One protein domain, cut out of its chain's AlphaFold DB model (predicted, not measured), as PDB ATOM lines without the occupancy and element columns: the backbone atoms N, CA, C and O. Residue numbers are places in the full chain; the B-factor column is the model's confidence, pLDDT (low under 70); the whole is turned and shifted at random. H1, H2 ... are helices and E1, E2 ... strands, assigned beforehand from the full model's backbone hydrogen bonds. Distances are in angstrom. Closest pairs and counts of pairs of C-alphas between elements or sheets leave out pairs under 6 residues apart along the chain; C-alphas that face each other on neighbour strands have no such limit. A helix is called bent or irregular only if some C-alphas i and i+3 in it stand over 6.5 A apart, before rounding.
ATOM      1  N   SER A  16     126.471   8.094 113.743       85.69
ATOM      2  CA  SER A  16     126.428   8.255 112.297       85.69
ATOM      3  C   SER A  16     126.862   9.658 111.882       85.69
ATOM      4  O   SER A  16     126.989  10.572 112.703       85.69
ATOM      5  N   LEU A  17     127.106   9.804 110.584       87.94
ATOM      6  CA  LEU A  17     127.228  11.094 109.932       87.94
ATOM      7  C   LEU A  17     125.845  11.536 109.455       87.94
ATOM      8  O   LEU A  17     125.183  10.802 108.721       87.94
ATOM      9  N   VAL A  18     125.433  12.737 109.844       88.75
ATOM     10  CA  VAL A  18     124.158  13.340 109.460       88.75
ATOM     11  C   VAL A  18     124.440  14.597 108.648       88.75
ATOM     12  O   VAL A  18     125.003  15.560 109.161       88.75
ATOM     13  N   MET A  19     124.048  14.586 107.377       89.44
ATOM     14  CA  MET A  19     124.094  15.765 106.511       89.44
ATOM     15  C   MET A  19     122.679  16.322 106.370       89.44
ATOM     16  O   MET A  19     121.762  15.570 106.040       89.44
ATOM     17  N   ILE A  20     122.495  17.612 106.640       89.94
ATOM     18  CA  ILE A  20     121.192  18.285 106.564       89.94
ATOM     19  C   ILE A  20     121.290  19.392 105.523       89.94
ATOM     20  O   ILE A  20     122.223  20.185 105.577       89.94
ATOM     21  N   PHE A  21     120.319  19.445 104.617       88.94
ATOM     22  CA  PHE A  21     120.236  20.411 103.525       88.94
ATOM     23  C   PHE A  21     118.915  21.169 103.661       88.94
ATOM     24  O   PHE A  21     117.858  20.541 103.610       88.94
ATOM     25  N   SER A  22     118.968  22.478 103.908       87.69
ATOM     26  CA  SER A  22     117.779  23.332 104.059       87.69
ATOM     27  C   SER A  22     118.166  24.813 104.011       87.69
ATOM     28  O   SER A  22     119.307  25.158 104.312       87.69
ATOM     29  N   ASP A  23     117.214  25.675 103.670       86.00
ATOM     30  CA  ASP A  23     117.272  27.134 103.862       86.00
ATOM     31  C   ASP A  23     117.162  27.568 105.334       86.00
ATOM     32  O   ASP A  23     117.468  28.698 105.690       86.00
ATOM     33  N   PHE A  24     116.740  26.662 106.216       87.62
ATOM     34  CA  PHE A  24     116.495  26.915 107.625       87.62
ATOM     35  C   PHE A  24     115.581  28.103 107.944       87.62
ATOM     36  O   PHE A  24     115.589  28.504 109.101       87.62
ATOM     37  N   LEU A  25     114.764  28.617 107.016       80.88
ATOM     38  CA  LEU A  25     113.923  29.818 107.182       80.88
ATOM     39  C   LEU A  25     112.718  29.578 108.114       80.88
ATOM     40  O   LEU A  25     111.553  29.684 107.749       80.88
ATOM     41  N   THR A  26     113.001  29.215 109.358       81.88
ATOM     42  CA  THR A  26     112.048  28.912 110.426       81.88
ATOM     43  C   THR A  26     112.632  29.372 111.763       81.88
ATOM     44  O   THR A  26     113.760  29.859 111.820       81.88
ATOM     45  N   ASP A  27     111.892  29.207 112.861       82.94
ATOM     46  CA  ASP A  27     112.404  29.523 114.198       82.94
ATOM     47  C   ASP A  27     113.682  28.702 114.503       82.94
ATOM     48  O   ASP A  27     113.623  27.461 114.562       82.94
ATOM     49  N   PRO A  28     114.844  29.354 114.724       88.06
ATOM     50  CA  PRO A  28     116.097  28.660 115.001       88.06
ATOM     51  C   PRO A  28     116.068  27.837 116.280       88.06
ATOM     52  O   PRO A  28     116.735  26.804 116.349       88.06
ATOM     53  N   GLY A  29     115.323  28.266 117.303       90.00
ATOM     54  CA  GLY A  29     115.391  27.677 118.643       90.00
ATOM     55  C   GLY A  29     115.130  26.162 118.647       90.00
ATOM     56  O   GLY A  29     116.013  25.386 119.039       90.00
ATOM     57  N   PRO A  30     113.961  25.702 118.164       88.50
ATOM     58  CA  PRO A  30     113.628  24.278 118.077       88.50
ATOM     59  C   PRO A  30     114.579  23.472 117.177       88.50
ATOM     60  O   PRO A  30     114.881  22.303 117.453       88.50
ATOM     61  N   VAL A  31     115.066  24.083 116.094       89.81
ATOM     62  CA  VAL A  31     116.003  23.448 115.158       89.81
ATOM     63  C   VAL A  31     117.346  23.201 115.837       89.81
ATOM     64  O   VAL A  31     117.812  22.062 115.884       89.81
ATOM     65  N   LEU A  32     117.941  24.243 116.416       90.94
ATOM     66  CA  LEU A  32     119.218  24.176 117.121       90.94
ATOM     67  C   LEU A  32     119.155  23.192 118.286       90.94
ATOM     68  O   LEU A  32     120.052  22.364 118.443       90.94
ATOM     69  N   GLN A  33     118.059  23.190 119.049       90.06
ATOM     70  CA  GLN A  33     117.853  22.211 120.114       90.06
ATOM     71  C   GLN A  33     117.905  20.771 119.578       90.06
ATOM     72  O   GLN A  33     118.497  19.890 120.209       90.06
ATOM     73  N   SER A  34     117.319  20.518 118.409       88.19
ATOM     74  CA  SER A  34     117.329  19.194 117.777       88.19
ATOM     75  C   SER A  34     118.730  18.804 117.287       88.19
ATOM     76  O   SER A  34     119.159  17.664 117.482       88.19
ATOM     77  N   LEU A  35     119.486  19.758 116.731       90.69
ATOM     78  CA  LEU A  35     120.885  19.570 116.329       90.69
ATOM     79  C   LEU A  35     121.788  19.244 117.527       90.69
ATOM     80  O   LEU A  35     122.583  18.304 117.467       90.69
ATOM     81  N   HIS A  36     121.621  19.951 118.648       89.81
ATOM     82  CA  HIS A  36     122.350  19.651 119.880       89.81
ATOM     83  C   HIS A  36     122.056  18.233 120.381       89.81
ATOM     84  O   HIS A  36     122.986  17.506 120.727       89.81
ATOM     85  N   HIS A  37     120.794  17.792 120.366       87.81
ATOM     86  CA  HIS A  37     120.443  16.420 120.753       87.81
ATOM     87  C   HIS A  37     121.132  15.367 119.879       87.81
ATOM     88  O   HIS A  37     121.680  14.392 120.403       87.81
ATOM     89  N   LEU A  38     121.139  15.565 118.557       87.25
ATOM     90  CA  LEU A  38     121.846  14.689 117.622       87.25
ATOM     91  C   LEU A  38     123.344  14.637 117.939       87.25
ATOM     92  O   LEU A  38     123.924  13.550 117.982       87.25
ATOM     93  N   ARG A  39     123.954  15.790 118.227       89.06
ATOM     94  CA  ARG A  39     125.380  15.884 118.536       89.06
ATOM     95  C   ARG A  39     125.734  15.209 119.858       89.06
ATOM     96  O   ARG A  39     126.703  14.456 119.912       89.06
ATOM     97  N   HIS A  40     124.927  15.406 120.901       88.06
ATOM     98  CA  HIS A  40     125.113  14.759 122.205       88.06
ATOM     99  C   HIS A  40     125.036  13.230 122.130       88.06
ATOM    100  O   HIS A  40     125.694  12.546 122.910       88.06
ATOM    101  N   ARG A  41     124.295  12.677 121.160       86.44
ATOM    102  CA  ARG A  41     124.272  11.231 120.876       86.44
ATOM    103  C   ARG A  41     125.523  10.720 120.146       86.44
ATOM    104  O   ARG A  41     125.623   9.530 119.862       86.44
ATOM    105  N   GLY A  42     126.501  11.589 119.892       86.94
ATOM    106  CA  GLY A  42     127.783  11.247 119.281       86.94
ATOM    107  C   GLY A  42     127.766  11.240 117.756       86.94
ATOM    108  O   GLY A  42     128.708  10.716 117.165       86.94
ATOM    109  N   ASN A  43     126.725  11.799 117.133       88.69
ATOM    110  CA  ASN A  43     126.670  11.942 115.682       88.69
ATOM    111  C   ASN A  43     127.574  13.083 115.225       88.69
ATOM    112  O   ASN A  43     127.701  14.107 115.905       88.69
ATOM    113  N   GLU A  44     128.198  12.908 114.072       90.50
ATOM    114  CA  GLU A  44     128.831  14.002 113.344       90.50
ATOM    115  C   GLU A  44     127.765  14.665 112.475       90.50
ATOM    116  O   GLU A  44     126.948  13.975 111.866       90.50
ATOM    117  N   ILE A  45     127.725  15.996 112.465       92.38
ATOM    118  CA  ILE A  45     126.668  16.742 111.786       92.38
ATOM    119  C   ILE A  45     127.308  17.765 110.862       92.38
ATOM    120  O   ILE A  45     128.185  18.516 111.291       92.38
ATOM    121  N   ILE A  46     126.815  17.803 109.628       91.56
ATOM    122  CA  ILE A  46     127.131  18.834 108.645       91.56
ATOM    123  C   ILE A  46     125.821  19.508 108.247       91.56
ATOM    124  O   ILE A  46     124.876  18.847 107.810       91.56
ATOM    125  N   LEU A  47     125.769  20.823 108.419       93.00
ATOM    126  CA  LEU A  47     124.629  21.665 108.107       93.00
ATOM    127  C   LEU A  47     124.914  22.448 106.822       93.00
ATOM    128  O   LEU A  47     125.674  23.414 106.840       93.00
ATOM    129  N   PHE A  48     124.300  22.035 105.720       91.00
ATOM    130  CA  PHE A  48     124.306  22.772 104.464       91.00
ATOM    131  C   PHE A  48     123.133  23.748 104.456       91.00
ATOM    132  O   PHE A  48     121.981  23.343 104.290       91.00
ATOM    133  N   HIS A  49     123.437  25.025 104.676       90.56
ATOM    134  CA  HIS A  49     122.453  26.102 104.691       90.56
ATOM    135  C   HIS A  49     122.355  26.691 103.288       90.56
ATOM    136  O   HIS A  49     123.257  27.414 102.872       90.56
ATOM    137  N   ILE A  50     121.307  26.328 102.557       87.44
ATOM    138  CA  ILE A  50     121.137  26.652 101.141       87.44
ATOM    139  C   ILE A  50     120.209  27.854 101.029       87.44
ATOM    140  O   ILE A  50     119.034  27.711 101.334       87.44
ATOM    141  N   LEU A  51     120.724  28.994 100.581       84.25
ATOM    142  CA  LEU A  51     119.904  30.155 100.236       84.25
ATOM    143  C   LEU A  51     119.986  30.421  98.742       84.25
ATOM    144  O   LEU A  51     121.027  30.176  98.118       84.25
ATOM    145  N   ASP A  52     118.899  30.927  98.173       81.31
ATOM    146  CA  ASP A  52     118.900  31.361  96.788       81.31
ATOM    147  C   ASP A  52     119.524  32.753  96.587       81.31
ATOM    148  O   ASP A  52     119.669  33.552  97.514       81.31
ATOM    149  N   GLU A  53     119.941  33.049  95.353       79.38
ATOM    150  CA  GLU A  53     120.575  34.331  95.034       79.38
ATOM    151  C   GLU A  53     119.657  35.526  95.350       79.38
ATOM    152  O   GLU A  53     120.140  36.587  95.755       79.38
ATOM    153  N   ALA A  54     118.341  35.374  95.187       78.88
ATOM    154  CA  ALA A  54     117.373  36.424  95.461       78.88
ATOM    155  C   ALA A  54     117.170  36.648  96.970       78.88
ATOM    156  O   ALA A  54     117.020  37.796  97.386       78.88
ATOM    157  N   GLU A  55     117.254  35.606  97.791       76.81
ATOM    158  CA  GLU A  55     117.271  35.675  99.257       76.81
ATOM    159  C   GLU A  55     118.554  36.335  99.777       76.81
ATOM    160  O   GLU A  55     118.538  37.064 100.767       76.81
ATOM    161  N   VAL A  56     119.682  36.138  99.092       76.44
ATOM    162  CA  VAL A  56     120.964  36.739  99.492       76.44
ATOM    163  C   VAL A  56     121.103  38.189  99.021       76.44
ATOM    164  O   VAL A  56     121.664  39.016  99.739       76.44
ATOM    165  N   HIS A  57     120.614  38.529  97.827       81.31
ATOM    166  CA  HIS A  57     120.867  39.839  97.206       81.31
ATOM    167  C   HIS A  57     119.655  40.772  97.200       81.31
ATOM    168  O   HIS A  57     119.818  41.990  97.012       81.31
ATOM    169  N   PHE A  58     118.460  40.216  97.403       82.69
ATOM    170  CA  PHE A  58     117.171  40.897  97.352       82.69
ATOM    171  C   PHE A  58     117.055  41.827  96.124       82.69
ATOM    172  O   PHE A  58     117.018  43.054  96.269       82.69
ATOM    173  N   PRO A  59     117.062  41.286  94.888       83.25
ATOM    174  CA  PRO A  59     117.118  42.062  93.646       83.25
ATOM    175  C   PRO A  59     115.746  42.621  93.227       83.25
ATOM    176  O   PRO A  59     115.474  42.790  92.040       83.25
ATOM    177  N   PHE A  60     114.858  42.876  94.185       84.00
ATOM    178  CA  PHE A  60     113.490  43.287  93.913       84.00
ATOM    179  C   PHE A  60     113.323  44.815  93.978       84.00
ATOM    180  O   PHE A  60     113.990  45.501  94.758       84.00
ATOM    181  N   GLU A  61     112.407  45.357  93.171       82.62
ATOM    182  CA  GLU A  61     112.122  46.793  93.077       82.62
ATOM    183  C   GLU A  61     110.612  47.072  93.052       82.62
ATOM    184  O   GLU A  61     109.830  46.273  92.544       82.62
ATOM    185  N   GLY A  62     110.206  48.245  93.549       84.00
ATOM    186  CA  GLY A  62     108.807  48.679  93.543       84.00
ATOM    187  C   GLY A  62     107.959  48.021  94.633       84.00
ATOM    188  O   GLY A  62     108.470  47.622  95.677       84.00
ATOM    189  N   LEU A  63     106.646  47.952  94.405       83.50
ATOM    190  CA  LEU A  63     105.722  47.257  95.302       83.50
ATOM    191  C   LEU A  63     105.807  45.752  95.051       83.50
ATOM    192  O   LEU A  63     105.528  45.299  93.941       83.50
ATOM    193  N   ILE A  64     106.163  45.001  96.088       81.56
ATOM    194  CA  ILE A  64     106.250  43.542  96.058       81.56
ATOM    195  C   ILE A  64     105.162  42.986  96.960       81.56
ATOM    196  O   ILE A  64     104.971  43.466  98.077       81.56
ATOM    197  N   GLU A  65     104.468  41.965  96.475       79.31
ATOM    198  CA  GLU A  65     103.615  41.112  97.291       79.31
ATOM    199  C   GLU A  65     104.434  39.887  97.705       79.31
ATOM    200  O   GLU A  65     104.836  39.093  96.856       79.31
ATOM    201  N   PHE A  66     104.715  39.760  98.999       74.62
ATOM    202  CA  PHE A  66     105.247  38.536  99.581       74.62
ATOM    203  C   PHE A  66     104.081  37.621  99.936       74.62
ATOM    204  O   PHE A  66     103.155  38.041 100.629       74.62
ATOM    205  N   GLU A  67     104.141  36.385  99.458       72.44
ATOM    206  CA  GLU A  67     103.240  35.304  99.842       72.44
ATOM    207  C   GLU A  67     104.023  34.342 100.734       72.44
ATOM    208  O   GLU A  67     105.127  33.922 100.380       72.44
ATOM    209  N   ASP A  68     103.478  34.038 101.909       69.50
ATOM    210  CA  ASP A  68     104.049  33.009 102.768       69.50
ATOM    211  C   ASP A  68     103.823  31.637 102.111       69.50
ATOM    212  O   ASP A  68     102.714  31.262 101.743       69.50
ATOM    213  N   VAL A  69     104.886  30.858 101.933       64.06
ATOM    214  CA  VAL A  69     104.783  29.528 101.316       64.06
ATOM    215  C   VAL A  69     104.001  28.561 102.222       64.06
ATOM    216  O   VAL A  69     103.434  27.576 101.741       64.06
ATOM    217  N   GLU A  70     103.929  28.847 103.526       67.44
ATOM    218  CA  GLU A  70     103.219  28.044 104.523       67.44
ATOM    219  C   GLU A  70     101.836  28.613 104.915       67.44
ATOM    220  O   GLU A  70     101.064  27.913 105.581       67.44
ATOM    221  N   SER A  71     101.477  29.830 104.482       66.81
ATOM    222  CA  SER A  71     100.210  30.502 104.826       66.81
ATOM    223  C   SER A  71      99.648  31.314 103.649       66.81
ATOM    224  O   SER A  71     100.403  31.964 102.944       66.81
ATOM    225  N   PRO A  72      98.319  31.408 103.443       70.31
ATOM    226  CA  PRO A  72      97.733  32.286 102.418       70.31
ATOM    227  C   PRO A  72      97.880  33.797 102.711       70.31
ATOM    228  O   PRO A  72      97.207  34.617 102.078       70.31
ATOM    229  N   ASP A  73      98.703  34.178 103.688       74.25
ATOM    230  CA  ASP A  73      98.941  35.561 104.071       74.25
ATOM    231  C   ASP A  73      99.791  36.283 103.023       74.25
ATOM    232  O   ASP A  73     100.813  35.788 102.545       74.25
ATOM    233  N   LYS A  74      99.346  37.493 102.679       74.94
ATOM    234  CA  LYS A  74      99.977  38.349 101.678       74.94
ATOM    235  C   LYS A  74     100.420  39.652 102.308       74.94
ATOM    236  O   LYS A  74      99.630  40.336 102.961       74.94
ATOM    237  N   LEU A  75     101.671  40.017 102.069       76.44
ATOM    238  CA  LEU A  75     102.272  41.231 102.596       76.44
ATOM    239  C   LEU A  75     102.757  42.103 101.435       76.44
ATOM    240  O   LEU A  75     103.711  41.760 100.743       76.44
ATOM    241  N   VAL A  76     102.084  43.235 101.213       78.81
ATOM    242  CA  VAL A  76     102.445  44.199 100.161       78.81
ATOM    243  C   VAL A  76     103.349  45.276 100.743       78.81
ATOM    244  O   VAL A  76     102.950  45.985 101.667       78.81
ATOM    245  N   LEU A  77     104.561  45.405 100.206       81.31
ATOM    246  CA  LEU A  77     105.619  46.242 100.774       81.31
ATOM    247  C   LEU A  77     106.407  46.966  99.681       81.31
ATOM    248  O   LEU A  77     106.538  46.471  98.562       81.31
ATOM    249  N   ASP A  78     106.965  48.130 100.018       84.00
ATOM    250  CA  ASP A  78     107.962  48.787  99.168       84.00
ATOM    251  C   ASP A  78     109.329  48.117  99.344       84.00
ATOM    252  O   ASP A  78     109.938  48.165 100.419       84.00
ATOM    253  N   ALA A  79     109.829  47.527  98.260       81.88
ATOM    254  CA  ALA A  79     111.095  46.810  98.202       81.88
ATOM    255  C   ALA A  79     112.273  47.630  98.731       81.88
ATOM    256  O   ALA A  79     113.136  47.121  99.447       81.88
ATOM    257  N   LYS A  80     112.320  48.918  98.364       80.44
ATOM    258  CA  LYS A  80     113.450  49.792  98.699       80.44
ATOM    259  C   LYS A  80     113.516  50.078 100.188       80.44
ATOM    260  O   LYS A  80     114.614  50.075 100.740       80.44
ATOM    261  N   GLY A  81     112.366  50.307 100.817       82.06
ATOM    262  CA  GLY A  81     112.276  50.555 102.252       82.06
ATOM    263  C   GLY A  81     112.662  49.347 103.107       82.06
ATOM    264  O   GLY A  81     113.157  49.537 104.208       82.06
ATOM    265  N   MET A  82     112.478  48.122 102.601       83.88
ATOM    266  CA  MET A  82     112.702  46.892 103.378       83.88
ATOM    267  C   MET A  82     113.991  46.147 103.069       83.88
ATOM    268  O   MET A  82     114.406  45.293 103.852       83.88
ATOM    269  N   ARG A  83     114.643  46.457 101.946       85.56
ATOM    270  CA  ARG A  83     115.841  45.744 101.502       85.56
ATOM    271  C   ARG A  83     116.942  45.706 102.562       85.56
ATOM    272  O   ARG A  83     117.538  44.653 102.763       85.56
ATOM    273  N   SER A  84     117.234  46.832 103.218       86.69
ATOM    274  CA  SER A  84     118.288  46.882 104.242       86.69
ATOM    275  C   SER A  84     117.980  45.955 105.409       86.69
ATOM    276  O   SER A  84     118.843  45.190 105.833       86.69
ATOM    277  N   ASP A  85     116.741  46.005 105.883       87.00
ATOM    278  CA  ASP A  85     116.304  45.322 107.094       87.00
ATOM    279  C   ASP A  85     116.227  43.814 106.852       87.00
ATOM    280  O   ASP A  85     116.681  43.027 107.681       87.00
ATOM    281  N   TYR A  86     115.748  43.408 105.674       85.88
ATOM    282  CA  TYR A  86     115.741  42.012 105.249       85.88
ATOM    283  C   TYR A  86     117.163  41.442 105.134       85.88
ATOM    284  O   TYR A  86     117.467  40.415 105.740       85.88
ATOM    285  N   LEU A  87     118.064  42.124 104.415       88.56
ATOM    286  CA  LEU A  87     119.447  41.659 104.248       88.56
ATOM    287  C   LEU A  87     120.196  41.596 105.585       88.56
ATOM    288  O   LEU A  87     120.988  40.675 105.818       88.56
ATOM    289  N   GLN A  88     119.934  42.552 106.480       89.44
ATOM    290  CA  GLN A  88     120.453  42.518 107.840       89.44
ATOM    291  C   GLN A  88     119.914  41.303 108.601       89.44
ATOM    292  O   GLN A  88     120.709  40.565 109.184       89.44
ATOM    293  N   ALA A  89     118.605  41.049 108.549       88.38
ATOM    294  CA  ALA A  89     117.986  39.901 109.206       88.38
ATOM    295  C   ALA A  89     118.571  38.568 108.708       88.38
ATOM    296  O   ALA A  89     118.969  37.742 109.526       88.38
ATOM    297  N   VAL A  90     118.721  38.380 107.391       86.88
ATOM    298  CA  VAL A  90     119.342  37.177 106.798       86.88
ATOM    299  C   VAL A  90     120.797  37.023 107.251       86.88
ATOM    300  O   VAL A  90     121.228  35.937 107.648       86.88
ATOM    301  N   THR A  91     121.562  38.116 107.262       88.69
ATOM    302  CA  THR A  91     122.961  38.099 107.713       88.69
ATOM    303  C   THR A  91     123.068  37.716 109.192       88.69
ATOM    304  O   THR A  91     123.896  36.881 109.574       88.69
ATOM    305  N   GLU A  92     122.223  38.298 110.042       91.25
ATOM    306  CA  GLU A  92     122.159  37.984 111.470       91.25
ATOM    307  C   GLU A  92     121.742  36.531 111.710       91.25
ATOM    308  O   GLU A  92     122.316  35.858 112.575       91.25
ATOM    309  N   PHE A  93     120.816  36.027 110.896       89.94
ATOM    310  CA  PHE A  93     120.341  34.651 110.915       89.94
ATOM    311  C   PHE A  93     121.457  33.650 110.593       89.94
ATOM    312  O   PHE A  93     121.753  32.756 111.393       89.94
ATOM    313  N   GLN A  94     122.167  33.844 109.478       90.44
ATOM    314  CA  GLN A  94     123.324  33.021 109.120       90.44
ATOM    315  C   GLN A  94     124.428  33.089 110.184       90.44
ATOM    316  O   GLN A  94     125.043  32.073 110.527       90.44
ATOM    317  N   ALA A  95     124.685  34.278 110.738       92.75
ATOM    318  CA  ALA A  95     125.666  34.457 111.801       92.75
ATOM    319  C   ALA A  95     125.256  33.724 113.087       92.75
ATOM    320  O   ALA A  95     126.116  33.166 113.773       92.75
ATOM    321  N   HIS A  96     123.962  33.694 113.411       93.75
ATOM    322  CA  HIS A  96     123.434  32.939 114.541       93.75
ATOM    323  C   HIS A  96     123.680  31.436 114.366       93.75
ATOM    324  O   HIS A  96     124.350  30.842 115.213       93.75
ATOM    325  N   TYR A  97     123.274  30.850 113.235       93.44
ATOM    326  CA  TYR A  97     123.529  29.433 112.946       93.44
ATOM    327  C   TYR A  97     125.014  29.086 112.974       93.44
ATOM    328  O   TYR A  97     125.401  28.107 113.614       93.44
ATOM    329  N   ARG A  98     125.863  29.908 112.351       93.81
ATOM    330  CA  ARG A  98     127.315  29.701 112.347       93.81
ATOM    331  C   ARG A  98     127.884  29.646 113.767       93.81
ATOM    332  O   ARG A  98     128.692  28.767 114.063       93.81
ATOM    333  N   ARG A  99     127.469  30.564 114.649       95.12
ATOM    334  CA  ARG A  99     127.930  30.600 116.049       95.12
ATOM    335  C   ARG A  99     127.466  29.376 116.830       95.12
ATOM    336  O   ARG A  99     128.275  28.771 117.529       95.12
ATOM    337  N   GLU A 100     126.193  29.015 116.727       94.50
ATOM    338  CA  GLU A 100     125.635  27.890 117.486       94.50
ATOM    339  C   GLU A 100     126.176  26.540 116.991       94.50
ATOM    340  O   GLU A 100     126.560  25.692 117.800       94.50
ATOM    341  N   CYS A 101     126.342  26.374 115.675       93.75
ATOM    342  CA  CYS A 101     126.977  25.189 115.097       93.75
ATOM    343  C   CYS A 101     128.441  25.055 115.542       93.75
ATOM    344  O   CYS A 101     128.848  23.978 115.976       93.75
ATOM    345  N   ALA A 102     129.210  26.151 115.543       93.12
ATOM    346  CA  ALA A 102     130.595  26.139 116.018       93.12
ATOM    347  C   ALA A 102     130.703  25.715 117.493       93.12
ATOM    348  O   ALA A 102     131.531  24.870 117.830       93.12
ATOM    349  N   LYS A 103     129.826  26.228 118.372       92.94
ATOM    350  CA  LYS A 103     129.769  25.818 119.790       92.94
ATOM    351  C   LYS A 103     129.449  24.332 119.961       92.94
ATOM    352  O   LYS A 103     129.931  23.702 120.898       92.94
ATOM    353  N   ALA A 104     128.631  23.778 119.069       90.94
ATOM    354  CA  ALA A 104     128.243  22.373 119.073       90.94
ATOM    355  C   ALA A 104     129.233  21.458 118.333       90.94
ATOM    356  O   ALA A 104     129.033  20.244 118.306       90.94
ATOM    357  N   ASN A 105     130.298  21.998 117.733       91.31
ATOM    358  CA  ASN A 105     131.200  21.242 116.865       91.31
ATOM    359  C   ASN A 105     130.433  20.547 115.717       91.31
ATOM    360  O   ASN A 105     130.588  19.343 115.487       91.31
ATOM    361  N   ILE A 106     129.552  21.321 115.081       93.88
ATOM    362  CA  ILE A 106     128.785  21.004 113.875       93.88
ATOM    363  C   ILE A 106     129.393  21.814 112.733       93.88
ATOM    364  O   ILE A 106     129.573  23.028 112.871       93.88
ATOM    365  N   ASP A 107     129.671  21.163 111.609       91.62
ATOM    366  CA  ASP A 107     130.199  21.853 110.437       91.62
ATOM    367  C   ASP A 107     129.074  22.634 109.757       91.62
ATOM    368  O   ASP A 107     128.052  22.066 109.381       91.62
ATOM    369  N   TYR A 108     129.249  23.946 109.617       92.81
ATOM    370  CA  TYR A 108     128.279  24.829 108.975       92.81
ATOM    371  C   TYR A 108     128.795  25.266 107.606       92.81
ATOM    372  O   TYR A 108     129.812  25.958 107.511       92.81
ATOM    373  N   VAL A 109     128.067  24.891 106.559       89.75
ATOM    374  CA  VAL A 109     128.419  25.142 105.162       89.75
ATOM    375  C   VAL A 109     127.314  25.987 104.526       89.75
ATOM    376  O   VAL A 109     126.284  25.441 104.131       89.75
ATOM    377  N   PRO A 110     127.472  27.320 104.448       87.12
ATOM    378  CA  PRO A 110     126.545  28.140 103.681       87.12
ATOM    379  C   PRO A 110     126.741  27.855 102.189       87.12
ATOM    380  O   PRO A 110     127.875  27.840 101.705       87.12
ATOM    381  N   ILE A 111     125.647  27.635 101.472       82.69
ATOM    382  CA  ILE A 111     125.619  27.490 100.023       82.69
ATOM    383  C   ILE A 111     124.689  28.562  99.465       82.69
ATOM    384  O   ILE A 111     123.548  28.687  99.895       82.69
ATOM    385  N   ASP A 112     125.201  29.301  98.492       74.81
ATOM    386  CA  ASP A 112     124.429  30.204  97.650       74.81
ATOM    387  C   ASP A 112     124.148  29.479  96.323       74.81
ATOM    388  O   ASP A 112     125.084  28.965  95.700       74.81
ATOM    389  N   THR A 113     122.881  29.388  95.904       71.88
ATOM    390  CA  THR A 113     122.503  28.685  94.662       71.88
ATOM    391  C   THR A 113     122.946  29.397  93.380       71.88
ATOM    392  O   THR A 113     122.893  28.785  92.311       71.88
ATOM    393  N   SER A 114     123.463  30.630  93.464       66.69
ATOM    394  CA  SER A 114     124.190  31.274  92.356       66.69
ATOM    395  C   SER A 114     125.461  30.502  91.972       66.69
ATOM    396  O   SER A 114     125.910  30.535  90.822       66.69
ATOM    397  N   VAL A 115     126.029  29.743  92.916       65.12
ATOM    398  CA  VAL A 115     127.103  28.779  92.676       65.12
ATOM    399  C   VAL A 115     126.486  27.397  92.481       65.12
ATOM    400  O   VAL A 115     125.600  26.978  93.219       65.12
ATOM    401  N   SER A 116     126.983  26.642  91.495       73.25
ATOM    402  CA  SER A 116     126.574  25.246  91.290       73.25
ATOM    403  C   SER A 116     126.727  24.456  92.596       73.25
ATOM    404  O   SER A 116     127.849  24.193  93.036       73.25
ATOM    405  N   PHE A 117     125.589  24.084  93.195       69.62
ATOM    406  CA  PHE A 117     125.490  23.324  94.445       69.62
ATOM    407  C   PHE A 117     126.415  22.101  94.440       69.62
ATOM    408  O   PHE A 117     127.150  21.868  95.400       69.62
ATOM    409  N   ASP A 118     126.458  21.387  93.312       70.25
ATOM    410  CA  ASP A 118     127.299  20.207  93.117       70.25
ATOM    411  C   ASP A 118     128.788  20.508  93.321       70.25
ATOM    412  O   ASP A 118     129.510  19.692  93.892       70.25
TER     413      ASP A 118
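What this domain is: This is residues 16 to 118 of the 132 residues of an uncharacterized protein of Gemmataceae bacterium (UniProt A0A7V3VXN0). A small sheet of three parallel strands, E1, E2 and E5, has the helices H1 and H3 over one face, and the long H3 runs on past the sheet to a separate two-stranded hairpin, E3 and E4. The sheet with H1 makes one end of an elongated model and the hairpin of E3 and E4 the other, with the short H2 between them beside H3. The printed part has 103 residues, with three named helices and five named strands in the order E1, H1, E2, H2, E3, E4, H3, E5; the sheet's order is E1, E2, E5, and the class is mixed, helices and strands. It is only just loose, close to compact, with a radius of gyration of the C-alphas of 15.7 A and spans of 49 by 29 by 22 A.

How they stand to each other: In the sheet, E2, residues 44 to 51, is the inner strand. E1, residues 17 to 22, is parallel to it at 14 degrees, with N 20 and O 46 2.9 A apart, within hydrogen-bond range. E5, residues 107 to 112, is parallel to E2 at 18 degrees, with N 109 and O 47 at 2.8 A. H3, residues 79 to 103, is on the sheet at a height of 10.5 A, over E5 and along the strands; its closest C-alphas to E5 are those of Arg 98 and Tyr 108, 6.0 A. H1, residues 28 to 40, is on the same face, which gives two layers, helices on one face of a sheet. E1, H1 and E2 form a strand-helix-strand unit, two parallel neighbour strands with a helix between, and its crossover is right-handed. H1 and H3 only just touch, with 3 pairs of C-alphas within 8 A, the closest those of Leu 32 and Glu 100 at 7.4 A; they run the same way at a shallow tilt of 18 degrees. H2, residues 53 to 57, touches residues 87 to 90 of H3 alone, closest at the C-alphas of Val 56 and Leu 87, 7.0 A. E3, residues 63 to 67, and E4, residues 74 to 78, are an antiparallel hairpin at 154 degrees, with N 66 and O 75 at 2.8 A; both are apart from E2. In H1 and H2 every O i to N i+4 pair is within hydrogen-bond range; in H3 19 of 21 are.

Where its parts are: E1 begins at C-alpha 17, (127.228, 11.094, 109.932). H3 is 35.4 A long and irregular, with C-alphas 81 and 84 7.3 A apart; H1 measures 18.1 A, E2 22.6 A, E1 16.5 A and E5 16.3 A. E3 is 13.0 A, E4 13.4 A and H2 5.9 A. E5 ends at C-alpha 112, (124.429, 30.204, 97.650).

The domain as a whole: The C-alphas of Gly 42 and Gly 62, 49.2 A apart, are the two farthest apart. The printed part has no cut and no long link. Its mean pLDDT is 84.6, and residues 68 to 71, 114 to 115 and 117 are under 70.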